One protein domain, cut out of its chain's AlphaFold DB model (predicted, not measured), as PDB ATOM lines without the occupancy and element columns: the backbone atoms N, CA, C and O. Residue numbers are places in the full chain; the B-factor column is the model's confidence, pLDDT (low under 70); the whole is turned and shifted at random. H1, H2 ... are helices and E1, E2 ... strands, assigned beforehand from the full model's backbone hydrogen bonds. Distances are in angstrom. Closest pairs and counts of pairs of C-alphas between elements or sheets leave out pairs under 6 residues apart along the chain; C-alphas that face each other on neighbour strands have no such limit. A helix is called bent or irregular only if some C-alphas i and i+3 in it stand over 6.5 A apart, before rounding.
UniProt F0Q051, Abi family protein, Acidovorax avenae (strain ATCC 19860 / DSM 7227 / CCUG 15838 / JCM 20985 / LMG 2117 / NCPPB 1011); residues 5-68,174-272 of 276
ATOM      1  N   ALA A   5     -40.764   3.986  23.894       85.25
ATOM      2  CA  ALA A   5     -39.870   3.084  24.620       85.25
ATOM      3  C   ALA A   5     -39.390   1.881  23.778       85.25
ATOM      4  O   ALA A   5     -38.303   1.361  24.025       85.25
ATOM      5  N   ASP A   6     -40.160   1.463  22.766       88.56
ATOM      6  CA  ASP A   6     -39.841   0.308  21.914       88.56
ATOM      7  C   ASP A   6     -38.874   0.658  20.767       88.56
ATOM      8  O   ASP A   6     -38.229  -0.222  20.187       88.56
ATOM      9  N   VAL A   7     -38.766   1.948  20.421       88.56
ATOM     10  CA  VAL A   7     -38.062   2.440  19.223       88.56
ATOM     11  C   VAL A   7     -36.590   2.010  19.169       88.56
ATOM     12  O   VAL A   7     -36.185   1.470  18.132       88.56
ATOM     13  N   PRO A   8     -35.778   2.151  20.240       91.12
ATOM     14  CA  PRO A   8     -34.364   1.779  20.180       91.12
ATOM     15  C   PRO A   8     -34.153   0.287  19.902       91.12
ATOM     16  O   PRO A   8     -33.290  -0.086  19.103       91.12
ATOM     17  N   ALA A   9     -34.971  -0.574  20.518       91.69
ATOM     18  CA  ALA A   9     -34.890  -2.021  20.338       91.69
ATOM     19  C   ALA A   9     -35.254  -2.430  18.900       91.69
ATOM     20  O   ALA A   9     -34.561  -3.249  18.290       91.69
ATOM     21  N   LEU A  10     -36.296  -1.819  18.327       92.19
ATOM     22  CA  LEU A  10     -36.724  -2.078  16.951       92.19
ATOM     23  C   LEU A  10     -35.691  -1.603  15.920       92.19
ATOM     24  O   LEU A  10     -35.375  -2.336  14.980       92.19
ATOM     25  N   ILE A  11     -35.106  -0.417  16.104       92.88
ATOM     26  CA  ILE A  11     -34.045   0.095  15.220       92.88
ATOM     27  C   ILE A  11     -32.816  -0.813  15.243       92.88
ATOM     28  O   ILE A  11     -32.256  -1.117  14.183       92.88
ATOM     29  N   ALA A  12     -32.417  -1.279  16.430       92.31
ATOM     30  CA  ALA A  12     -31.315  -2.223  16.567       92.31
ATOM     31  C   ALA A  12     -31.596  -3.532  15.807       92.31
ATOM     32  O   ALA A  12     -30.715  -4.021  15.097       92.31
ATOM     33  N   ALA A  13     -32.827  -4.050  15.879       93.06
ATOM     34  CA  ALA A  13     -33.238  -5.272  15.187       93.06
ATOM     35  C   ALA A  13     -33.251  -5.139  13.651       93.06
ATOM     36  O   ALA A  13     -32.861  -6.074  12.952       93.06
ATOM     37  N   ILE A  14     -33.655  -3.985  13.103       92.00
ATOM     38  CA  ILE A  14     -33.686  -3.755  11.644       92.00
ATOM     39  C   ILE A  14     -32.271  -3.616  11.057       92.00
ATOM     40  O   ILE A  14     -32.051  -3.958   9.891       92.00
ATOM     41  N   SER A  15     -31.303  -3.174  11.865       90.06
ATOM     42  CA  SER A  15     -29.898  -2.892  11.537       90.06
ATOM     43  C   SER A  15     -29.628  -1.564  10.809       90.06
ATOM     44  O   SER A  15     -30.351  -1.121   9.911       90.06
ATOM     45  N   ALA A  16     -28.493  -0.942  11.149       90.00
ATOM     46  CA  ALA A  16     -28.032   0.301  10.528       90.00
ATOM     47  C   ALA A  16     -27.805   0.202   9.000       90.00
ATOM     48  O   ALA A  16     -28.214   1.127   8.289       90.00
ATOM     49  N   PRO A  17     -27.226  -0.888   8.441       91.38
ATOM     50  CA  PRO A  17     -27.073  -1.027   6.992       91.38
ATOM     51  C   PRO A  17     -28.406  -0.952   6.247       91.38
ATOM     52  O   PRO A  17     -28.509  -0.256   5.234       91.38
ATOM     53  N   ARG A  18     -29.447  -1.602   6.780       91.31
ATOM     54  CA  ARG A  18     -30.795  -1.582   6.208       91.31
ATOM     55  C   ARG A  18     -31.391  -0.173   6.220       91.31
ATOM     56  O   ARG A  18     -31.811   0.338   5.175       91.31
ATOM     57  N   LEU A  19     -31.355   0.471   7.386       95.00
ATOM     58  CA  LEU A  19     -31.911   1.805   7.615       95.00
ATOM     59  C   LEU A  19     -31.146   2.922   6.892       95.00
ATOM     60  O   LEU A  19     -31.717   3.975   6.611       95.00
ATOM     61  N   SER A  20     -29.886   2.693   6.505       95.19
ATOM     62  CA  SER A  20     -29.062   3.684   5.796       95.19
ATOM     63  C   SER A  20     -29.733   4.220   4.526       95.19
ATOM     64  O   SER A  20     -29.616   5.400   4.196       95.19
ATOM     65  N   SER A  21     -30.470   3.361   3.818       94.75
ATOM     66  CA  SER A  21     -31.174   3.729   2.593       94.75
ATOM     67  C   SER A  21     -32.384   4.628   2.849       94.75
ATOM     68  O   SER A  21     -32.654   5.510   2.033       94.75
ATOM     69  N   TYR A  22     -33.058   4.431   3.984       96.06
ATOM     70  CA  TYR A  22     -34.192   5.232   4.429       96.06
ATOM     71  C   TYR A  22     -33.702   6.598   4.914       96.06
ATOM     72  O   TYR A  22     -34.200   7.614   4.440       96.06
ATOM     73  N   ARG A  23     -32.645   6.633   5.747       96.50
ATOM     74  CA  ARG A  23     -32.035   7.888   6.230       96.50
ATOM     75  C   ARG A  23     -31.609   8.799   5.073       96.50
ATOM     76  O   ARG A  23     -31.933   9.979   5.067       96.50
ATOM     77  N   LYS A  24     -30.943   8.236   4.057       96.19
ATOM     78  CA  LYS A  24     -30.463   8.992   2.885       96.19
ATOM     79  C   LYS A  24     -31.585   9.590   2.035       96.19
ATOM     80  O   LYS A  24     -31.402  10.672   1.494       96.19
ATOM     81  N   PHE A  25     -32.694   8.870   1.863       96.25
ATOM     82  CA  PHE A  25     -33.752   9.276   0.932       96.25
ATOM     83  C   PHE A  25     -34.864  10.091   1.602       96.25
ATOM     84  O   PHE A  25     -35.338  11.061   1.023       96.25
ATOM     85  N   PHE A  26     -35.275   9.708   2.814       95.62
ATOM     86  CA  PHE A  26     -36.388  10.339   3.526       95.62
ATOM     87  C   PHE A  26     -35.955  11.385   4.551       95.62
ATOM     88  O   PHE A  26     -36.819  12.117   5.021       95.62
ATOM     89  N   GLN A  27     -34.662  11.450   4.896       96.00
ATOM     90  CA  GLN A  27     -34.091  12.435   5.825       96.00
ATOM     91  C   GLN A  27     -34.909  12.621   7.127       96.00
ATOM     92  O   GLN A  27     -35.272  13.750   7.461       96.00
ATOM     93  N   PRO A  28     -35.241  11.529   7.850       95.62
ATOM     94  CA  PRO A  28     -35.946  11.628   9.125       95.62
ATOM     95  C   PRO A  28     -35.094  12.380  10.155       95.62
ATOM     96  O   PRO A  28     -33.870  12.218  10.180       95.62
ATOM     97  N   GLN A  29     -35.745  13.182  10.994       95.62
ATOM     98  CA  GLN A  29     -35.112  14.004  12.029       95.62
ATOM     99  C   GLN A  29     -34.895  13.237  13.333       95.62
ATOM    100  O   GLN A  29     -33.942  13.516  14.059       95.62
ATOM    101  N   THR A  30     -35.746  12.250  13.612       94.44
ATOM    102  CA  THR A  30     -35.650  11.407  14.805       94.44
ATOM    103  C   THR A  30     -35.678   9.923  14.453       94.44
ATOM    104  O   THR A  30     -35.938   9.516  13.314       94.44
ATOM    105  N   ASP A  31     -35.376   9.094  15.447       93.00
ATOM    106  CA  ASP A  31     -35.438   7.644  15.320       93.00
ATOM    107  C   ASP A  31     -36.896   7.145  15.246       93.00
ATOM    108  O   ASP A  31     -37.184   6.209  14.497       93.00
ATOM    109  N   GLU A  32     -37.838   7.833  15.897       93.06
ATOM    110  CA  GLU A  32     -39.283   7.627  15.736       93.06
ATOM    111  C   GLU A  32     -39.711   7.849  14.283       93.06
ATOM    112  O   GLU A  32     -40.368   6.986  13.699       93.06
ATOM    113  N   GLU A  33     -39.297   8.964  13.668       94.69
ATOM    114  CA  GLU A  33     -39.625   9.245  12.270       94.69
ATOM    115  C   GLU A  33     -39.036   8.185  11.335       94.69
ATOM    116  O   GLU A  33     -39.696   7.739  10.396       94.69
ATOM    117  N   LEU A  34     -37.792   7.759  11.581       95.19
ATOM    118  CA  LEU A  34     -37.151   6.719  10.783       95.19
ATOM    119  C   LEU A  34     -37.905   5.390  10.872       95.19
ATOM    120  O   LEU A  34     -38.122   4.745   9.841       95.19
ATOM    121  N   LEU A  35     -38.286   4.979  12.083       94.00
ATOM    122  CA  LEU A  35     -39.079   3.773  12.285       94.00
ATOM    123  C   LEU A  35     -40.452   3.911  11.617       94.00
ATOM    124  O   LEU A  35     -40.882   2.985  10.936       94.00
ATOM    125  N   GLY A  36     -41.094   5.074  11.725       94.00
ATOM    126  CA  GLY A  36     -42.354   5.381  11.049       94.00
ATOM    127  C   GLY A  36     -42.267   5.195   9.534       94.00
ATOM    128  O   GLY A  36     -43.070   4.475   8.947       94.00
ATOM    129  N   VAL A  37     -41.242   5.760   8.890       95.12
ATOM    130  CA  VAL A  37     -41.004   5.583   7.445       95.12
ATOM    131  C   VAL A  37     -40.766   4.109   7.090       95.12
ATOM    132  O   VAL A  37     -41.229   3.642   6.046       95.12
ATOM    133  N   TYR A  38     -40.038   3.370   7.930       95.12
ATOM    134  CA  TYR A  38     -39.815   1.939   7.725       95.12
ATOM    135  C   TYR A  38     -41.131   1.150   7.781       95.12
ATOM    136  O   TYR A  38     -41.413   0.376   6.870       95.12
ATOM    137  N   LEU A  39     -41.963   1.395   8.795       93.81
ATOM    138  CA  LEU A  39     -43.262   0.738   8.958       93.81
ATOM    139  C   LEU A  39     -44.229   1.084   7.823       93.81
ATOM    140  O   LEU A  39     -44.856   0.186   7.273       93.81
ATOM    141  N   TRP A  40     -44.277   2.350   7.398       95.50
ATOM    142  CA  TRP A  40     -45.048   2.760   6.221       95.50
ATOM    143  C   TRP A  40     -44.645   1.950   4.989       95.50
ATOM    144  O   TRP A  40     -45.491   1.451   4.249       95.50
ATOM    145  N   HIS A  41     -43.339   1.801   4.763       96.06
ATOM    146  CA  HIS A  41     -42.838   1.057   3.616       96.06
ATOM    147  C   HIS A  41     -43.207  -0.432   3.684       96.06
ATOM    148  O   HIS A  41     -43.582  -0.994   2.651       96.06
ATOM    149  N   GLU A  42     -43.148  -1.058   4.860       95.25
ATOM    150  CA  GLU A  42     -43.577  -2.450   5.046       95.25
ATOM    151  C   GLU A  42     -45.091  -2.614   4.829       95.25
ATOM    152  O   GLU A  42     -45.506  -3.538   4.125       95.25
ATOM    153  N   ASP A  43     -45.914  -1.679   5.311       95.75
ATOM    154  CA  ASP A  43     -47.369  -1.711   5.114       95.75
ATOM    155  C   ASP A  43     -47.749  -1.515   3.636       95.75
ATOM    156  O   ASP A  43     -48.585  -2.253   3.099       95.75
ATOM    157  N   VAL A  44     -47.065  -0.613   2.917       96.69
ATOM    158  CA  VAL A  44     -47.213  -0.485   1.454       96.69
ATOM    159  C   VAL A  44     -46.822  -1.794   0.764       96.69
ATOM    160  O   VAL A  44     -47.544  -2.268  -0.116       96.69
ATOM    161  N   CYS A  45     -45.699  -2.408   1.154       97.50
ATOM    162  CA  CYS A  45     -45.279  -3.698   0.605       97.50
ATOM    163  C   CYS A  45     -46.342  -4.780   0.830       97.50
ATOM    164  O   CYS A  45     -46.659  -5.523  -0.103       97.50
ATOM    165  N   ALA A  46     -46.914  -4.859   2.031       96.56
ATOM    166  CA  ALA A  46     -47.935  -5.838   2.383       96.56
ATOM    167  C   ALA A  46     -49.213  -5.663   1.545       96.56
ATOM    168  O   ALA A  46     -49.688  -6.634   0.938       96.56
ATOM    169  N   ALA A  47     -49.724  -4.432   1.444       96.50
ATOM    170  CA  ALA A  47     -50.920  -4.110   0.669       96.50
ATOM    171  C   ALA A  47     -50.725  -4.413  -0.830       96.50
ATOM    172  O   ALA A  47     -51.528  -5.125  -1.446       96.50
ATOM    173  N   LEU A  48     -49.602  -3.970  -1.412       97.31
ATOM    174  CA  LEU A  48     -49.265  -4.235  -2.816       97.31
ATOM    175  C   LEU A  48     -49.074  -5.723  -3.108       97.31
ATOM    176  O   LEU A  48     -49.557  -6.215  -4.129       97.31
ATOM    177  N   ASN A  49     -48.403  -6.461  -2.220       97.12
ATOM    178  CA  ASN A  49     -48.161  -7.891  -2.397       97.12
ATOM    179  C   ASN A  49     -49.471  -8.680  -2.492       97.12
ATOM    180  O   ASN A  49     -49.584  -9.606  -3.295       97.12
ATOM    181  N   ARG A  50     -50.486  -8.312  -1.701       96.25
ATOM    182  CA  ARG A  50     -51.794  -8.976  -1.749       96.25
ATOM    183  C   ARG A  50     -52.501  -8.748  -3.086       96.25
ATOM    184  O   ARG A  50     -53.020  -9.706  -3.653       96.25
ATOM    185  N   ASN A  51     -52.432  -7.538  -3.641       96.62
ATOM    186  CA  ASN A  51     -52.995  -7.234  -4.962       96.62
ATOM    187  C   ASN A  51     -52.207  -7.934  -6.095       96.62
ATOM    188  O   ASN A  51     -52.797  -8.514  -7.006       96.62
ATOM    189  N   LEU A  52     -50.873  -7.980  -6.003       97.50
ATOM    190  CA  LEU A  52     -50.009  -8.681  -6.965       97.50
ATOM    191  C   LEU A  52     -50.248 -10.199  -6.996       97.50
ATOM    192  O   LEU A  52     -50.199 -10.798  -8.069       97.50
ATOM    193  N   LYS A  53     -50.551 -10.828  -5.853       96.62
ATOM    194  CA  LYS A  53     -50.909 -12.258  -5.796       96.62
ATOM    195  C   LYS A  53     -52.161 -12.572  -6.620       96.62
ATOM    196  O   LYS A  53     -52.184 -13.586  -7.316       96.62
ATOM    197  N   TRP A  54     -53.167 -11.694  -6.591       97.50
ATOM    198  CA  TRP A  54     -54.359 -11.836  -7.432       97.50
ATOM    199  C   TRP A  54     -54.025 -11.749  -8.918       97.50
ATOM    200  O   TRP A  54     -54.501 -12.579  -9.694       97.50
ATOM    201  N   VAL A  55     -53.158 -10.812  -9.308       98.06
ATOM    202  CA  VAL A  55     -52.645 -10.730 -10.683       98.06
ATOM    203  C   VAL A  55     -51.920 -12.018 -11.075       98.06
ATOM    204  O   VAL A  55     -52.244 -12.587 -12.111       98.06
ATOM    205  N   GLU A  56     -50.986 -12.511 -10.257       97.31
ATOM    206  CA  GLU A  56     -50.169 -13.697 -10.565       97.31
ATOM    207  C   GLU A  56     -51.034 -14.944 -10.807       97.31
ATOM    208  O   GLU A  56     -50.885 -15.618 -11.831       97.31
ATOM    209  N   VAL A  57     -51.986 -15.220  -9.910       97.00
ATOM    210  CA  VAL A  57     -52.881 -16.381 -10.023       97.00
ATOM    211  C   VAL A  57     -53.844 -16.233 -11.201       97.00
ATOM    212  O   VAL A  57     -53.998 -17.173 -11.984       97.00
ATOM    213  N   THR A  58     -54.464 -15.061 -11.362       98.19
ATOM    214  CA  THR A  58     -55.432 -14.819 -12.444       98.19
ATOM    215  C   THR A  58     -54.748 -14.906 -13.803       98.19
ATOM    216  O   THR A  58     -55.228 -15.608 -14.689       98.19
ATOM    217  N   MET A  59     -53.587 -14.265 -13.958       98.25
ATOM    218  CA  MET A  59     -52.791 -14.288 -15.184       98.25
ATOM    219  C   MET A  59     -52.418 -15.717 -15.575       98.25
ATOM    220  O   MET A  59     -52.678 -16.130 -16.705       98.25
ATOM    221  N   ARG A  60     -51.848 -16.486 -14.640       97.69
ATOM    222  CA  ARG A  60     -51.500 -17.892 -14.860       97.69
ATOM    223  C   ARG A  60     -52.689 -18.687 -15.391       97.69
ATOM    224  O   ARG A  60     -52.567 -19.383 -16.397       97.69
ATOM    225  N   ASN A  61     -53.836 -18.572 -14.726       97.50
ATOM    226  CA  ASN A  61     -55.025 -19.341 -15.077       97.50
ATOM    227  C   ASN A  61     -55.594 -18.908 -16.438       97.50
ATOM    228  O   ASN A  61     -56.024 -19.754 -17.222       97.50
ATOM    229  N   ARG A  62     -55.541 -17.608 -16.758       97.94
ATOM    230  CA  ARG A  62     -55.958 -17.059 -18.055       97.94
ATOM    231  C   ARG A  62     -55.102 -17.585 -19.204       97.94
ATOM    232  O   ARG A  62     -55.651 -18.128 -20.160       97.94
ATOM    233  N   PHE A  63     -53.776 -17.505 -19.085       98.50
ATOM    234  CA  PHE A  63     -52.870 -18.089 -20.080       98.50
ATOM    235  C   PHE A  63     -53.053 -19.602 -20.189       98.50
ATOM    236  O   PHE A  63     -53.160 -20.121 -21.298       98.50
ATOM    237  N   HIS A  64     -53.133 -20.310 -19.059       97.81
ATOM    238  CA  HIS A  64     -53.295 -21.759 -19.073       97.81
ATOM    239  C   HIS A  64     -54.573 -22.188 -19.800       97.81
ATOM    240  O   HIS A  64     -54.514 -23.073 -20.653       97.81
ATOM    241  N   ARG A  65     -55.705 -21.536 -19.514       97.06
ATOM    242  CA  ARG A  65     -56.984 -21.807 -20.178       97.06
ATOM    243  C   ARG A  65     -56.905 -21.531 -21.678       97.06
ATOM    244  O   ARG A  65     -57.233 -22.417 -22.462       97.06
ATOM    245  N   ALA A  66     -56.446 -20.342 -22.072       97.44
ATOM    246  CA  ALA A  66     -56.399 -19.942 -23.480       97.44
ATOM    247  C   ALA A  66     -55.473 -20.845 -24.316       97.44
ATOM    248  O   ALA A  66     -55.779 -21.189 -25.462       97.44
ATOM    249  N   LEU A  67     -54.347 -21.271 -23.738       97.75
ATOM    250  CA  LEU A  67     -53.399 -22.161 -24.406       97.75
ATOM    251  C   LEU A  67     -53.892 -23.611 -24.441       97.75
ATOM    252  O   LEU A  67     -53.758 -24.252 -25.479       97.75
ATOM    253  N   SER A  68     -54.528 -24.112 -23.376       96.81
ATOM    254  CA  SER A  68     -55.063 -25.485 -23.340       96.81
ATOM    255  C   SER A  68     -56.205 -25.714 -24.331       96.81
ATOM    256  O   SER A  68     -56.399 -26.828 -24.807       96.81
ATOM    257  N   ARG A 174     -46.382  -4.200 -19.036       97.50
ATOM    258  CA  ARG A 174     -47.303  -4.227 -17.891       97.50
ATOM    259  C   ARG A 174     -47.125  -5.473 -17.015       97.50
ATOM    260  O   ARG A 174     -47.100  -5.358 -15.788       97.50
ATOM    261  N   LEU A 175     -46.979  -6.654 -17.618       97.75
ATOM    262  CA  LEU A 175     -46.699  -7.890 -16.877       97.75
ATOM    263  C   LEU A 175     -45.327  -7.823 -16.179       97.75
ATOM    264  O   LEU A 175     -45.177  -8.257 -15.034       97.75
ATOM    265  N   ASP A 176     -44.331  -7.245 -16.851       95.94
ATOM    266  CA  ASP A 176     -42.968  -7.107 -16.349       95.94
ATOM    267  C   ASP A 176     -42.875  -6.119 -15.182       95.94
ATOM    268  O   ASP A 176     -42.152  -6.378 -14.223       95.94
ATOM    269  N   LEU A 177     -43.677  -5.047 -15.195       96.12
ATOM    270  CA  LEU A 177     -43.842  -4.156 -14.047       96.12
ATOM    271  C   LEU A 177     -44.307  -4.926 -12.801       96.12
ATOM    272  O   LEU A 177     -43.736  -4.760 -11.721       96.12
ATOM    273  N   CYS A 178     -45.312  -5.793 -12.947       97.44
ATOM    274  CA  CYS A 178     -45.819  -6.604 -11.839       97.44
ATOM    275  C   CYS A 178     -44.751  -7.582 -11.335       97.44
ATOM    276  O   CYS A 178     -44.553  -7.709 -10.126       97.44
ATOM    277  N   ARG A 179     -44.006  -8.218 -12.254       95.81
ATOM    278  CA  ARG A 179     -42.856  -9.071 -11.919       95.81
ATOM    279  C   ARG A 179     -41.795  -8.312 -11.136       95.81
ATOM    280  O   ARG A 179     -41.332  -8.804 -10.109       95.81
ATOM    281  N   TYR A 180     -41.416  -7.135 -11.621       94.94
ATOM    282  CA  TYR A 180     -40.434  -6.276 -10.982       94.94
ATOM    283  C   TYR A 180     -40.863  -5.946  -9.550       94.94
ATOM    284  O   TYR A 180     -40.131  -6.261  -8.617       94.94
ATOM    285  N   LEU A 181     -42.072  -5.413  -9.354       96.69
ATOM    286  CA  LEU A 181     -42.562  -5.039  -8.023       96.69
ATOM    287  C   LEU A 181     -42.652  -6.226  -7.073       96.69
ATOM    288  O   LEU A 181     -42.149  -6.154  -5.954       96.69
ATOM    289  N   ARG A 182     -43.230  -7.339  -7.533       96.50
ATOM    290  CA  ARG A 182     -43.368  -8.560  -6.736       96.50
ATOM    291  C   ARG A 182     -42.012  -9.088  -6.279       96.50
ATOM    292  O   ARG A 182     -41.875  -9.482  -5.126       96.50
ATOM    293  N   ASN A 183     -41.008  -9.085  -7.157       95.69
ATOM    294  CA  ASN A 183     -39.664  -9.533  -6.802       95.69
ATOM    295  C   ASN A 183     -39.015  -8.607  -5.775       95.69
ATOM    296  O   ASN A 183     -38.460  -9.095  -4.796       95.69
ATOM    297  N   ARG A 184     -39.132  -7.288  -5.950       96.38
ATOM    298  CA  ARG A 184     -38.594  -6.332  -4.977       96.38
ATOM    299  C   ARG A 184     -39.224  -6.512  -3.607       96.38
ATOM    300  O   ARG A 184     -38.494  -6.600  -2.633       96.38
ATOM    301  N   ILE A 185     -40.546  -6.652  -3.532       97.00
ATOM    302  CA  ILE A 185     -41.231  -6.903  -2.258       97.00
ATOM    303  C   ILE A 185     -40.765  -8.228  -1.636       97.00
ATOM    304  O   ILE A 185     -40.413  -8.259  -0.462       97.00
ATOM    305  N   ALA A 186     -40.694  -9.312  -2.416       94.44
ATOM    306  CA  ALA A 186     -40.282 -10.629  -1.920       94.44
ATOM    307  C   ALA A 186     -38.821 -10.683  -1.434       94.44
ATOM    308  O   ALA A 186     -38.494 -11.476  -0.557       94.44
ATOM    309  N   HIS A 187     -37.945  -9.846  -1.991       94.25
ATOM    310  CA  HIS A 187     -36.560  -9.689  -1.541       94.25
ATOM    311  C   HIS A 187     -36.401  -8.614  -0.458       94.25
ATOM    312  O   HIS A 187     -35.275  -8.249  -0.121       94.25
ATOM    313  N   HIS A 188     -37.513  -8.099   0.079       91.25
ATOM    314  CA  HIS A 188     -37.541  -6.975   1.003       91.25
ATOM    315  C   HIS A 188     -36.712  -5.806   0.466       91.25
ATOM    316  O   HIS A 188     -35.895  -5.252   1.175       91.25
ATOM    317  N   GLU A 189     -36.827  -5.416  -0.794       93.38
ATOM    318  CA  GLU A 189     -36.084  -4.279  -1.334       93.38
ATOM    319  C   GLU A 189     -36.829  -2.943  -1.139       93.38
ATOM    320  O   GLU A 189     -38.059  -2.906  -1.113       93.38
ATOM    321  N   PRO A 190     -36.103  -1.810  -1.092       94.19
ATOM    322  CA  PRO A 190     -36.672  -0.460  -1.155       94.19
ATOM    323  C   PRO A 190     -37.510  -0.171  -2.416       94.19
ATOM    324  O   PRO A 190     -36.978   0.315  -3.418       94.19
ATOM    325  N   ILE A 191     -38.823  -0.417  -2.387       96.19
ATOM    326  CA  ILE A 191     -39.690  -0.272  -3.577       96.19
ATOM    327  C   ILE A 191     -39.840   1.176  -4.068       96.19
ATOM    328  O   ILE A 191     -40.164   1.384  -5.232       96.19
ATOM    329  N   TRP A 192     -39.547   2.172  -3.225       94.50
ATOM    330  CA  TRP A 192     -39.552   3.593  -3.598       94.50
ATOM    331  C   TRP A 192     -38.354   3.987  -4.479       94.50
ATOM    332  O   TRP A 192     -38.396   4.998  -5.177       94.50
ATOM    333  N   LYS A 193     -37.272   3.191  -4.482       91.62
ATOM    334  CA  LYS A 193     -36.079   3.431  -5.315       91.62
ATOM    335  C   LYS A 193     -36.313   2.968  -6.750       91.62
ATOM    336  O   LYS A 193     -35.695   2.003  -7.204       91.62
ATOM    337  N   GLN A 194     -37.249   3.595  -7.444       88.31
ATOM    338  CA  GLN A 194     -37.558   3.264  -8.832       88.31
ATOM    339  C   GLN A 194     -36.621   4.007  -9.786       88.31
ATOM    340  O   GLN A 194     -36.199   5.130  -9.524       88.31
ATOM    341  N   GLY A 195     -36.314   3.379 -10.919       91.81
ATOM    342  CA  GLY A 195     -35.627   4.053 -12.014       91.81
ATOM    343  C   GLY A 195     -36.537   5.023 -12.775       91.81
ATOM    344  O   GLY A 195     -37.682   5.305 -12.397       91.81
ATOM    345  N   ALA A 196     -36.017   5.500 -13.903       94.31
ATOM    346  CA  ALA A 196     -36.807   6.186 -14.915       94.31
ATOM    347  C   ALA A 196     -38.038   5.355 -15.322       94.31
ATOM    348  O   ALA A 196     -37.959   4.134 -15.471       94.31
ATOM    349  N   LEU A 197     -39.176   6.028 -15.491       94.19
ATOM    350  CA  LEU A 197     -40.366   5.446 -16.094       94.19
ATOM    351  C   LEU A 197     -40.260   5.588 -17.602       94.19
ATOM    352  O   LEU A 197     -40.072   6.690 -18.111       94.19
ATOM    353  N   TYR A 198     -40.454   4.483 -18.300       94.19
ATOM    354  CA  TYR A 198     -40.505   4.447 -19.751       94.19
ATOM    355  C   TYR A 198     -41.939   4.191 -20.219       94.19
ATOM    356  O   TYR A 198     -42.794   3.754 -19.438       94.19
ATOM    357  N   GLU A 199     -42.206   4.474 -21.491       94.31
ATOM    358  CA  GLU A 199     -43.430   4.028 -22.156       94.31
ATOM    359  C   GLU A 199     -43.627   2.512 -22.003       94.31
ATOM    360  O   GLU A 199     -42.674   1.742 -21.882       94.31
ATOM    361  N   GLU A 200     -44.881   2.062 -22.021       94.31
ATOM    362  CA  GLU A 200     -45.192   0.633 -21.940       94.31
ATOM    363  C   GLU A 200     -44.897  -0.035 -23.280       94.31
ATOM    364  O   GLU A 200     -45.748  -0.145 -24.158       94.31
ATOM    365  N   SER A 201     -43.640  -0.427 -23.452       93.25
ATOM    366  CA  SER A 201     -43.119  -1.133 -24.614       93.25
ATOM    367  C   SER A 201     -41.835  -1.872 -24.228       93.25
ATOM    368  O   SER A 201     -41.357  -1.786 -23.095       93.25
ATOM    369  N   ARG A 202     -41.250  -2.602 -25.177       89.31
ATOM    370  CA  ARG A 202     -39.977  -3.303 -24.997       89.31
ATOM    371  C   ARG A 202     -38.898  -2.690 -25.874       89.31
ATOM    372  O   ARG A 202     -39.171  -2.399 -27.041       89.31
ATOM    373  N   PRO A 203     -37.658  -2.571 -25.372       84.56
ATOM    374  CA  PRO A 203     -36.531  -2.232 -26.222       84.56
ATOM    375  C   PRO A 203     -36.379  -3.291 -27.317       84.56
ATOM    376  O   PRO A 203     -36.235  -4.484 -27.044       84.56
ATOM    377  N   ARG A 204     -36.408  -2.853 -28.573       82.31
ATOM    378  CA  ARG A 204     -36.068  -3.671 -29.745       82.31
ATOM    379  C   ARG A 204     -34.929  -2.967 -30.486       82.31
ATOM    380  O   ARG A 204     -34.811  -1.749 -30.383       82.31
ATOM    381  N   GLN A 205     -34.123  -3.703 -31.261       70.62
ATOM    382  CA  GLN A 205     -32.893  -3.209 -31.924       70.62
ATOM    383  C   GLN A 205     -33.040  -1.892 -32.724       70.62
ATOM    384  O   GLN A 205     -32.033  -1.272 -33.043       70.62
ATOM    385  N   ARG A 206     -34.263  -1.454 -33.061       72.38
ATOM    386  CA  ARG A 206     -34.540  -0.223 -33.828       72.38
ATOM    387  C   ARG A 206     -35.613   0.685 -33.219       72.38
ATOM    388  O   ARG A 206     -36.118   1.572 -33.896       72.38
ATOM    389  N   ARG A 207     -36.012   0.447 -31.969       75.31
ATOM    390  CA  ARG A 207     -37.023   1.262 -31.286       75.31
ATOM    391  C   ARG A 207     -36.675   1.354 -29.801       75.31
ATOM    392  O   ARG A 207     -37.062   0.458 -29.044       75.31
ATOM    393  N   PRO A 208     -35.905   2.378 -29.382       80.81
ATOM    394  CA  PRO A 208     -35.744   2.654 -27.965       80.81
ATOM    395  C   PRO A 208     -37.115   2.984 -27.371       80.81
ATOM    396  O   PRO A 208     -37.990   3.527 -28.050       80.81
ATOM    397  N   VAL A 209     -37.310   2.617 -26.112       88.69
ATOM    398  CA  VAL A 209     -38.533   2.965 -25.392       88.69
ATOM    399  C   VAL A 209     -38.383   4.399 -24.904       88.69
ATOM    400  O   VAL A 209     -37.371   4.721 -24.278       88.69
ATOM    401  N   ALA A 210     -39.347   5.267 -25.211       91.00
ATOM    402  CA  ALA A 210     -39.241   6.666 -24.828       91.00
ATOM    403  C   ALA A 210     -39.355   6.830 -23.305       91.00
ATOM    404  O   ALA A 210     -40.059   6.079 -22.621       91.00
ATOM    405  N   LEU A 211     -38.631   7.815 -22.775       94.06
ATOM    406  CA  LEU A 211     -38.704   8.206 -21.374       94.06
ATOM    407  C   LEU A 211     -40.045   8.903 -21.120       94.06
ATOM    408  O   LEU A 211     -40.327   9.929 -21.727       94.06
ATOM    409  N   ALA A 212     -40.842   8.370 -20.199       94.19
ATOM    410  CA  ALA A 212     -42.102   8.974 -19.776       94.19
ATOM    411  C   ALA A 212     -41.917   9.904 -18.565       94.19
ATOM    412  O   ALA A 212     -42.550  10.950 -18.490       94.19
ATOM    413  N   ALA A 213     -41.050   9.539 -17.614       95.19
ATOM    414  CA  ALA A 213     -40.699  10.389 -16.475       95.19
ATOM    415  C   ALA A 213     -39.335   9.987 -15.879       95.19
ATOM    416  O   ALA A 213     -38.994   8.800 -15.887       95.19
ATOM    417  N   PRO A 214     -38.552  10.924 -15.311       96.56
ATOM    418  CA  PRO A 214     -37.287  10.601 -14.646       96.56
ATOM    419  C   PRO A 214     -37.492   9.733 -13.390       96.56
ATOM    420  O   PRO A 214     -38.617   9.475 -12.959       96.56
ATOM    421  N   ALA A 215     -36.401   9.237 -12.802       96.50
ATOM    422  CA  ALA A 215     -36.457   8.554 -11.508       96.50
ATOM    423  C   ALA A 215     -36.922   9.522 -10.398       96.50
ATOM    424  O   ALA A 215     -36.497  10.681 -10.436       96.50
ATOM    425  N   PRO A 216     -37.737   9.074  -9.420       96.00
ATOM    426  CA  PRO A 216     -38.128   9.903  -8.283       96.00
ATOM    427  C   PRO A 216     -36.918  10.401  -7.489       96.00
ATOM    428  O   PRO A 216     -35.999   9.635  -7.189       96.00
ATOM    429  N   ARG A 217     -36.929  11.683  -7.134       95.56
ATOM    430  CA  ARG A 217     -35.882  12.362  -6.358       95.56
ATOM    431  C   ARG A 217     -36.345  12.758  -4.965       95.56
ATOM    432  O   ARG A 217     -35.506  12.989  -4.101       95.56
ATOM    433  N   THR A 218     -37.655  12.821  -4.746       94.75
ATOM    434  CA  THR A 218     -38.255  13.187  -3.460       94.75
ATOM    435  C   THR A 218     -39.172  12.075  -2.944       94.75
ATOM    436  O   THR A 218     -39.680  11.275  -3.739       94.75
ATOM    437  N   PRO A 219     -39.438  12.017  -1.624       94.81
ATOM    438  CA  PRO A 219     -40.445  11.119  -1.063       94.81
ATOM    439  C   PRO A 219     -41.816  11.251  -1.736       94.81
ATOM    440  O   PRO A 219     -42.409  10.239  -2.096       94.81
ATOM    441  N   GLY A 220     -42.283  12.480  -1.985       94.50
ATOM    442  CA  GLY A 220     -43.569  12.728  -2.645       94.50
ATOM    443  C   GLY A 220     -43.632  12.157  -4.065       94.50
ATOM    444  O   GLY A 220     -44.584  11.458  -4.404       94.50
ATOM    445  N   GLU A 221     -42.588  12.366  -4.874       95.38
ATOM    446  CA  GLU A 221     -42.495  11.775  -6.217       95.38
ATOM    447  C   GLU A 221     -42.481  10.241  -6.173       95.38
ATOM    448  O   GLU A 221     -43.056   9.583  -7.042       95.38
ATOM    449  N   ALA A 222     -41.832   9.652  -5.165       95.81
ATOM    450  CA  ALA A 222     -41.782   8.204  -5.019       95.81
ATOM    451  C   ALA A 222     -43.143   7.618  -4.614       95.81
ATOM    452  O   ALA A 222     -43.546   6.594  -5.166       95.81
ATOM    453  N   VAL A 223     -43.884   8.287  -3.723       95.94
ATOM    454  CA  VAL A 223     -45.268   7.918  -3.373       95.94
ATOM    455  C   VAL A 223     -46.171   8.001  -4.606       95.94
ATOM    456  O   VAL A 223     -46.855   7.032  -4.928       95.94
ATOM    457  N   GLN A 224     -46.105   9.097  -5.368       95.69
ATOM    458  CA  GLN A 224     -46.867   9.248  -6.616       95.69
ATOM    459  C   GLN A 224     -46.522   8.161  -7.640       95.69
ATOM    460  O   GLN A 224     -47.403   7.614  -8.305       95.69
ATOM    461  N   ARG A 225     -45.238   7.803  -7.765       96.25
ATOM    462  CA  ARG A 225     -44.821   6.722  -8.660       96.25
ATOM    463  C   ARG A 225     -45.330   5.363  -8.186       96.25
ATOM    464  O   ARG A 225     -45.745   4.568  -9.026       96.25
ATOM    465  N   LEU A 226     -45.310   5.088  -6.884       97.19
ATOM    466  CA  LEU A 226     -45.888   3.870  -6.314       97.19
ATOM    467  C   LEU A 226     -47.403   3.805  -6.541       97.19
ATOM    468  O   LEU A 226     -47.890   2.745  -6.929       97.19
ATOM    469  N   LYS A 227     -48.121   4.926  -6.411       97.50
ATOM    470  CA  LYS A 227     -49.550   5.021  -6.745       97.50
ATOM    471  C   LYS A 227     -49.818   4.678  -8.206       97.50
ATOM    472  O   LYS A 227     -50.592   3.770  -8.482       97.50
ATOM    473  N   LEU A 228     -49.090   5.297  -9.138       97.25
ATOM    474  CA  LEU A 228     -49.199   4.969 -10.563       97.25
ATOM    475  C   LEU A 228     -48.952   3.475 -10.825       97.25
ATOM    476  O   LEU A 228     -49.610   2.857 -11.658       97.25
ATOM    477  N   GLN A 229     -47.968   2.888 -10.150       97.19
ATOM    478  CA  GLN A 229     -47.663   1.470 -10.301       97.19
ATOM    479  C   GLN A 229     -48.759   0.568  -9.732       97.19
ATOM    480  O   GLN A 229     -49.098  -0.429 -10.367       97.19
ATOM    481  N   HIS A 230     -49.330   0.923  -8.582       98.00
ATOM    482  CA  HIS A 230     -50.487   0.247  -8.000       98.00
ATOM    483  C   HIS A 230     -51.702   0.307  -8.929       98.00
ATOM    484  O   HIS A 230     -52.271  -0.739  -9.238       98.00
ATOM    485  N   ASP A 231     -52.012   1.479  -9.483       98.12
ATOM    486  CA  ASP A 231     -53.085   1.645 -10.468       98.12
ATOM    487  C   ASP A 231     -52.860   0.746 -11.682       98.12
ATOM    488  O   ASP A 231     -53.759   0.032 -12.123       98.12
ATOM    489  N   ARG A 232     -51.617   0.674 -12.171       98.25
ATOM    490  CA  ARG A 232     -51.269  -0.206 -13.289       98.25
ATOM    491  C   ARG A 232     -51.425  -1.693 -12.960       98.25
ATOM    492  O   ARG A 232     -51.816  -2.457 -13.846       98.25
ATOM    493  N   VAL A 233     -51.121  -2.109 -11.732       98.44
ATOM    494  CA  VAL A 233     -51.371  -3.479 -11.245       98.44
ATOM    495  C   VAL A 233     -52.874  -3.768 -11.257       98.44
ATOM    496  O   VAL A 233     -53.288  -4.823 -11.738       98.44
ATOM    497  N   MET A 234     -53.695  -2.824 -10.792       98.56
ATOM    498  CA  MET A 234     -55.151  -2.977 -10.741       98.56
ATOM    499  C   MET A 234     -55.807  -2.954 -12.124       98.56
ATOM    500  O   MET A 234     -56.708  -3.750 -12.382       98.56
ATOM    501  N   ASP A 235     -55.321  -2.118 -13.039       98.50
ATOM    502  CA  ASP A 235     -55.691  -2.145 -14.454       98.50
ATOM    503  C   ASP A 235     -55.406  -3.510 -15.076       98.50
ATOM    504  O   ASP A 235     -56.258  -4.068 -15.758       98.50
ATOM    505  N   LEU A 236     -54.214  -4.074 -14.837       98.69
ATOM    506  CA  LEU A 236     -53.874  -5.391 -15.366       98.69
ATOM    507  C   LEU A 236     -54.802  -6.461 -14.793       98.69
ATOM    508  O   LEU A 236     -55.258  -7.327 -15.539       98.69
ATOM    509  N   LEU A 237     -55.105  -6.404 -13.493       98.69
ATOM    510  CA  LEU A 237     -56.074  -7.315 -12.893       98.69
ATOM    511  C   LEU A 237     -57.443  -7.179 -13.566       98.69
ATOM    512  O   LEU A 237     -58.050  -8.194 -13.886       98.69
ATOM    513  N   HIS A 238     -57.891  -5.953 -13.842       98.75
ATOM    514  CA  HIS A 238     -59.137  -5.701 -14.563       98.75
ATOM    515  C   HIS A 238     -59.097  -6.248 -15.991       98.75
ATOM    516  O   HIS A 238     -60.045  -6.899 -16.420       98.75
ATOM    517  N   TRP A 239     -57.988  -6.065 -16.712       98.69
ATOM    518  CA  TRP A 239     -57.814  -6.633 -18.048       98.69
ATOM    519  C   TRP A 239     -57.924  -8.155 -18.017       98.69
ATOM    520  O   TRP A 239     -58.593  -8.735 -18.865       98.69
ATOM    521  N   LEU A 240     -57.306  -8.797 -17.024       98.62
ATOM    522  CA  LEU A 240     -57.343 -10.245 -16.835       98.62
ATOM    523  C   LEU A 240     -58.718 -10.743 -16.368       98.62
ATOM    524  O   LEU A 240     -59.154 -11.807 -16.794       98.62
ATOM    525  N   SER A 241     -59.400 -10.038 -15.469       98.56
ATOM    526  CA  SER A 241     -60.736 -10.385 -14.973       98.56
ATOM    527  C   SER A 241     -61.387  -9.170 -14.307       98.56
ATOM    528  O   SER A 241     -61.034  -8.834 -13.172       98.56
ATOM    529  N   PRO A 242     -62.364  -8.530 -14.971       98.31
ATOM    530  CA  PRO A 242     -63.112  -7.419 -14.392       98.31
ATOM    531  C   PRO A 242     -63.770  -7.764 -13.052       98.31
ATOM    532  O   PRO A 242     -63.774  -6.942 -12.139       98.31
ATOM    533  N   GLU A 243     -64.267  -8.993 -12.919       98.00
ATOM    534  CA  GLU A 243     -64.984  -9.485 -11.743       98.00
ATOM    535  C   GLU A 243     -64.052  -9.570 -10.529       98.00
ATOM    536  O   GLU A 243     -64.326  -8.980  -9.485       98.00
ATOM    537  N   VAL A 244     -62.902 -10.238 -10.686       97.69
ATOM    538  CA  VAL A 244     -61.892 -10.337  -9.621       97.69
ATOM    539  C   VAL A 244     -61.338  -8.956  -9.286       97.69
ATOM    540  O   VAL A 244     -61.139  -8.648  -8.115       97.69
ATOM    541  N   ALA A 245     -61.124  -8.093 -10.282       98.12
ATOM    542  CA  ALA A 245     -60.667  -6.731 -10.033       98.12
ATOM    543  C   ALA A 245     -61.662  -5.925  -9.188       98.12
ATOM    544  O   ALA A 245     -61.224  -5.207  -8.293       98.12
ATOM    545  N   SER A 246     -62.969  -6.064  -9.436       97.94
ATOM    546  CA  SER A 246     -64.005  -5.438  -8.606       97.94
ATOM    547  C   SER A 246     -63.936  -5.949  -7.169       97.94
ATOM    548  O   SER A 246     -63.787  -5.156  -6.248       97.94
ATOM    549  N   MET A 247     -63.912  -7.272  -6.980       96.88
ATOM    550  CA  MET A 247     -63.832  -7.876  -5.645       96.88
ATOM    551  C   MET A 247     -62.580  -7.445  -4.869       96.88
ATOM    552  O   MET A 247     -62.633  -7.241  -3.660       96.88
ATOM    553  N   VAL A 248     -61.436  -7.321  -5.548       96.50
ATOM    554  CA  VAL A 248     -60.193  -6.865  -4.913       96.50
ATOM    555  C   VAL A 248     -60.273  -5.387  -4.538       96.50
ATOM    556  O   VAL A 248     -59.767  -5.030  -3.478       96.50
ATOM    557  N   LYS A 249     -60.926  -4.545  -5.353       96.56
ATOM    558  CA  LYS A 249     -61.163  -3.127  -5.032       96.56
ATOM    559  C   LYS A 249     -62.065  -2.940  -3.812       96.56
ATOM    560  O   LYS A 249     -61.829  -2.034  -3.018       96.56
ATOM    561  N   ASP A 250     -63.032  -3.828  -3.620       95.19
ATOM    562  CA  ASP A 250     -63.904  -3.813  -2.440       95.19
ATOM    563  C   ASP A 250     -63.200  -4.354  -1.178       95.19
ATOM    564  O   ASP A 250     -63.688  -4.195  -0.059       95.19
ATOM    565  N   GLY A 251     -62.043  -5.003  -1.342       92.75
ATOM    566  CA  GLY A 251     -61.272  -5.607  -0.264       92.75
ATOM    567  C   GLY A 251     -60.298  -4.652   0.432       92.75
ATOM    568  O   GLY A 251     -59.848  -3.645  -0.118       92.75
ATOM    569  N   THR A 252     -59.880  -5.039   1.640       91.00
ATOM    570  CA  THR A 252     -59.002  -4.213   2.484       91.00
ATOM    571  C   THR A 252     -57.652  -3.907   1.843       91.00
ATOM    572  O   THR A 252     -57.198  -2.779   1.912       91.00
ATOM    573  N   SER A 253     -57.027  -4.844   1.121       89.44
ATOM    574  CA  SER A 253     -55.694  -4.600   0.546       89.44
ATOM    575  C   SER A 253     -55.650  -3.525  -0.532       89.44
ATOM    576  O   SER A 253     -54.601  -2.922  -0.752       89.44
ATOM    577  N   TYR A 254     -56.750  -3.315  -1.253       95.00
ATOM    578  CA  TYR A 254     -56.844  -2.197  -2.182       95.00
ATOM    579  C   TYR A 254     -57.040  -0.889  -1.417       95.00
ATOM    580  O   TYR A 254     -56.296   0.056  -1.651       95.00
ATOM    581  N   GLN A 255     -57.976  -0.866  -0.467       95.38
ATOM    582  CA  GLN A 255     -58.268   0.313   0.350       95.38
ATOM    583  C   GLN A 255     -57.045   0.771   1.162       95.38
ATOM    584  O   GLN A 255     -56.732   1.957   1.176       95.38
ATOM    585  N   ASP A 256     -56.311  -0.164   1.765       94.00
ATOM    586  CA  ASP A 256     -55.072   0.102   2.497       94.00
ATOM    587  C   ASP A 256     -54.021   0.717   1.566       94.00
ATOM    588  O   ASP A 256     -53.426   1.736   1.901       94.00
ATOM    589  N   ALA A 257     -53.830   0.151   0.367       95.12
ATOM    590  CA  ALA A 257     -52.908   0.708  -0.621       95.12
ATOM    591  C   ALA A 257     -53.321   2.124  -1.056       95.12
ATOM    592  O   ALA A 257     -52.466   3.005  -1.123       95.12
ATOM    593  N   GLU A 258     -54.614   2.366  -1.302       95.50
ATOM    594  CA  GLU A 258     -55.124   3.696  -1.651       95.50
ATOM    595  C   GLU A 258     -54.848   4.714  -0.547       95.50
ATOM    596  O   GLU A 258     -54.408   5.817  -0.861       95.50
ATOM    597  N   LYS A 259     -55.060   4.347   0.724       94.56
ATOM    598  CA  LYS A 259     -54.793   5.200   1.891       94.56
ATOM    599  C   LYS A 259     -53.299   5.464   2.072       94.56
ATOM    600  O   LYS A 259     -52.887   6.615   2.175       94.56
ATOM    601  N   LEU A 260     -52.479   4.413   2.061       95.50
ATOM    602  CA  LEU A 260     -51.027   4.473   2.269       95.50
ATOM    603  C   LEU A 260     -50.285   5.269   1.186       95.50
ATOM    604  O   LEU A 260     -49.196   5.791   1.443       95.50
ATOM    605  N   LEU A 261     -50.846   5.325  -0.023       95.81
ATOM    606  CA  LEU A 261     -50.269   6.010  -1.179       95.81
ATOM    607  C   LEU A 261     -50.863   7.412  -1.410       95.81
ATOM    608  O   LEU A 261     -50.533   8.043  -2.417       95.81
ATOM    609  N   GLN A 262     -51.698   7.923  -0.495       90.31
ATOM    610  CA  GLN A 262     -52.135   9.320  -0.530       90.31
ATOM    611  C   GLN A 262     -51.006  10.286  -0.139       90.31
ATOM    612  O   GLN A 262     -50.159   9.962   0.704       90.31
ATOM    613  N   PRO A 263     -51.030  11.523  -0.670       74.75
ATOM    614  CA  PRO A 263     -50.256  12.622  -0.103       74.75
ATOM    615  C   PRO A 263     -50.573  12.779   1.396       74.75
ATOM    616  O   PRO A 263     -51.735  12.893   1.773       74.75
ATOM    617  N   GLY A 264     -49.550  12.759   2.255       84.12
ATOM    618  CA  GLY A 264     -49.687  12.926   3.711       84.12
ATOM    619  C   GLY A 264     -49.738  11.631   4.532       84.12
ATOM    620  O   GLY A 264     -49.442  11.671   5.723       84.12
ATOM    621  N   ALA A 265     -49.998  10.464   3.927       89.12
ATOM    622  CA  ALA A 265     -49.968   9.190   4.660       89.12
ATOM    623  C   ALA A 265     -48.580   8.897   5.256       89.12
ATOM    624  O   ALA A 265     -48.457   8.490   6.407       89.12
ATOM    625  N   LEU A 266     -47.521   9.187   4.496       91.06
ATOM    626  CA  LEU A 266     -46.141   9.099   4.974       91.06
ATOM    627  C   LEU A 266     -45.879  10.017   6.182       91.06
ATOM    628  O   LEU A 266     -45.141   9.641   7.091       91.06
ATOM    629  N   ASP A 267     -46.486  11.205   6.205       90.88
ATOM    630  CA  ASP A 267     -46.301  12.167   7.294       90.88
ATOM    631  C   ASP A 267     -47.026  11.724   8.570       90.88
ATOM    632  O   ASP A 267     -46.484  11.889   9.661       90.88
ATOM    633  N   LEU A 268     -48.183  11.062   8.449       90.31
ATOM    634  CA  LEU A 268     -48.851  10.424   9.590       90.31
ATOM    635  C   LEU A 268     -47.968   9.346  10.229       90.31
ATOM    636  O   LEU A 268     -47.821   9.313  11.449       90.31
ATOM    637  N   TYR A 269     -47.312   8.513   9.416       92.38
ATOM    638  CA  TYR A 269     -46.377   7.507   9.926       92.38
ATOM    639  C   TYR A 269     -45.156   8.128  10.601       92.38
ATOM    640  O   TYR A 269     -44.734   7.638  11.646       92.38
ATOM    641  N   ARG A 270     -44.610   9.221  10.053       91.25
ATOM    642  CA  ARG A 270     -43.525   9.980  10.705       91.25
ATOM    643  C   ARG A 270     -43.926  10.491  12.087       91.25
ATOM    644  O   ARG A 270     -43.101  10.504  12.988       91.25
ATOM    645  N   GLN A 271     -45.192  10.859  12.254       87.81
ATOM    646  CA  GLN A 271     -45.754  11.349  13.514       87.81
ATOM    647  C   GLN A 271     -46.271  10.225  14.431       87.81
ATOM    648  O   GLN A 271     -46.829  10.507  15.488       87.81
ATOM    649  N   ASN A 272     -46.093   8.954  14.046       82.50
ATOM    650  CA  ASN A 272     -46.617   7.785  14.755       82.50
ATOM    651  C   ASN A 272     -48.152   7.801  14.942       82.50
ATOM    652  O   ASN A 272     -48.680   7.271  15.922       82.50
TER     653      ASN A 272
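AT A GLANCE: This is residues 5 to 68 and 174 to 272 of the 276 residues of the protein "Abi family protein" of Acidovorax avenae (strain ATCC 19860 / DSM 7227 / CCUG 15838 / JCM 20985 / LMG 2117 / NCPPB 1011) (UniProt F0Q051). One long helix, H3, is the spine of this model; H5 runs beside part of it, and the shorter helices H1, H2, H4, H7 and H8 pack on it at steeper angles. H6 folds back from the end of H5 as a helical hairpin, and a long loop, residues 187 to 210, reaches away from the helices and returns to the short strand E1. The printed part has 163 residues, in the order H1, H2, H3, H4, E1, H5, H6, H7, H8, and is mostly helix. It is compact, with a radius of gyration of the C-alphas of 17.5 A, and spans 57 by 40 by 26 A.

IN THESE COORDINATES: H3, residues 31 to 68, is 54.6 A long, from C-alpha 31 at (-35.438, 7.644, 15.320) to C-alpha 68 at (-55.063, -25.485, -23.340). Before it come H1, residues 5 to 14, 15.9 A, and H2, residues 16 to 26, 14.8 A. H1 is irregular: C-alphas 5 and 8 are 7.2 A apart. After the cut come H4, residues 174 to 186, 18.6 A; E1, residues 211 to 213; and H5, residues 219 to 240, 31.5 A. H6 is residues 242 to 249, H7 residues 252 to 260, and H8 residues 265 to 270, ending with C-alpha 270 at (-43.525, 9.980, 10.705).

HOW THE PARTS SIT: H3 is the hub, touching six helices. Its residues 48 to 62 touch H5 at a shallow tilt of 20 degrees, the same way; the closest C-alphas, Val 55 and Leu 237, are 5.3 A apart. H7 touches H3 at a steep tilt of 44 degrees, opposite ways, closest at Ser 253 and Ala 47, C-alphas 4.8 A apart. H8 touches residues 32 to 40 of H3, closest at Arg 270 and Glu 33, C-alphas 4.3 A apart. H4 touches H3, with C-alphas Ile 185 and Cys 45 at 5.9 A, and H5, with Cys 178 and Val 233 at 6.4 A. H1 touches H3 at Val 7 and Glu 32, C-alphas 6.4 A apart; H2 touches it about perpendicular, 89 degrees, at Arg 23 and Leu 34, 6.9 A. H5 and H6 form a hairpin, only just steep at 35.2 degrees, closest at His 238 and Ala 245, 4.9 A. E1 pairs with no named strand; residues 197 to 198 pair with it, antiparallel. Every O i to N i+4 pair is within hydrogen-bond range in H4 to H8; the counts are 5 of 6 in H1, 5 of 7 in H2 and 33 of 34 in H3.

THE WHOLE: The C-alphas farthest apart, Ala 5 and Arg 206, are 58.8 A apart. Residues 69 to 173 are not printed; C-alphas 68 and 174 are 23.3 A apart across this cut. The link from H4 to E1, 24 residues, is long. The mean pLDDT of the printed part is 94.1, and no printed residue is under 70.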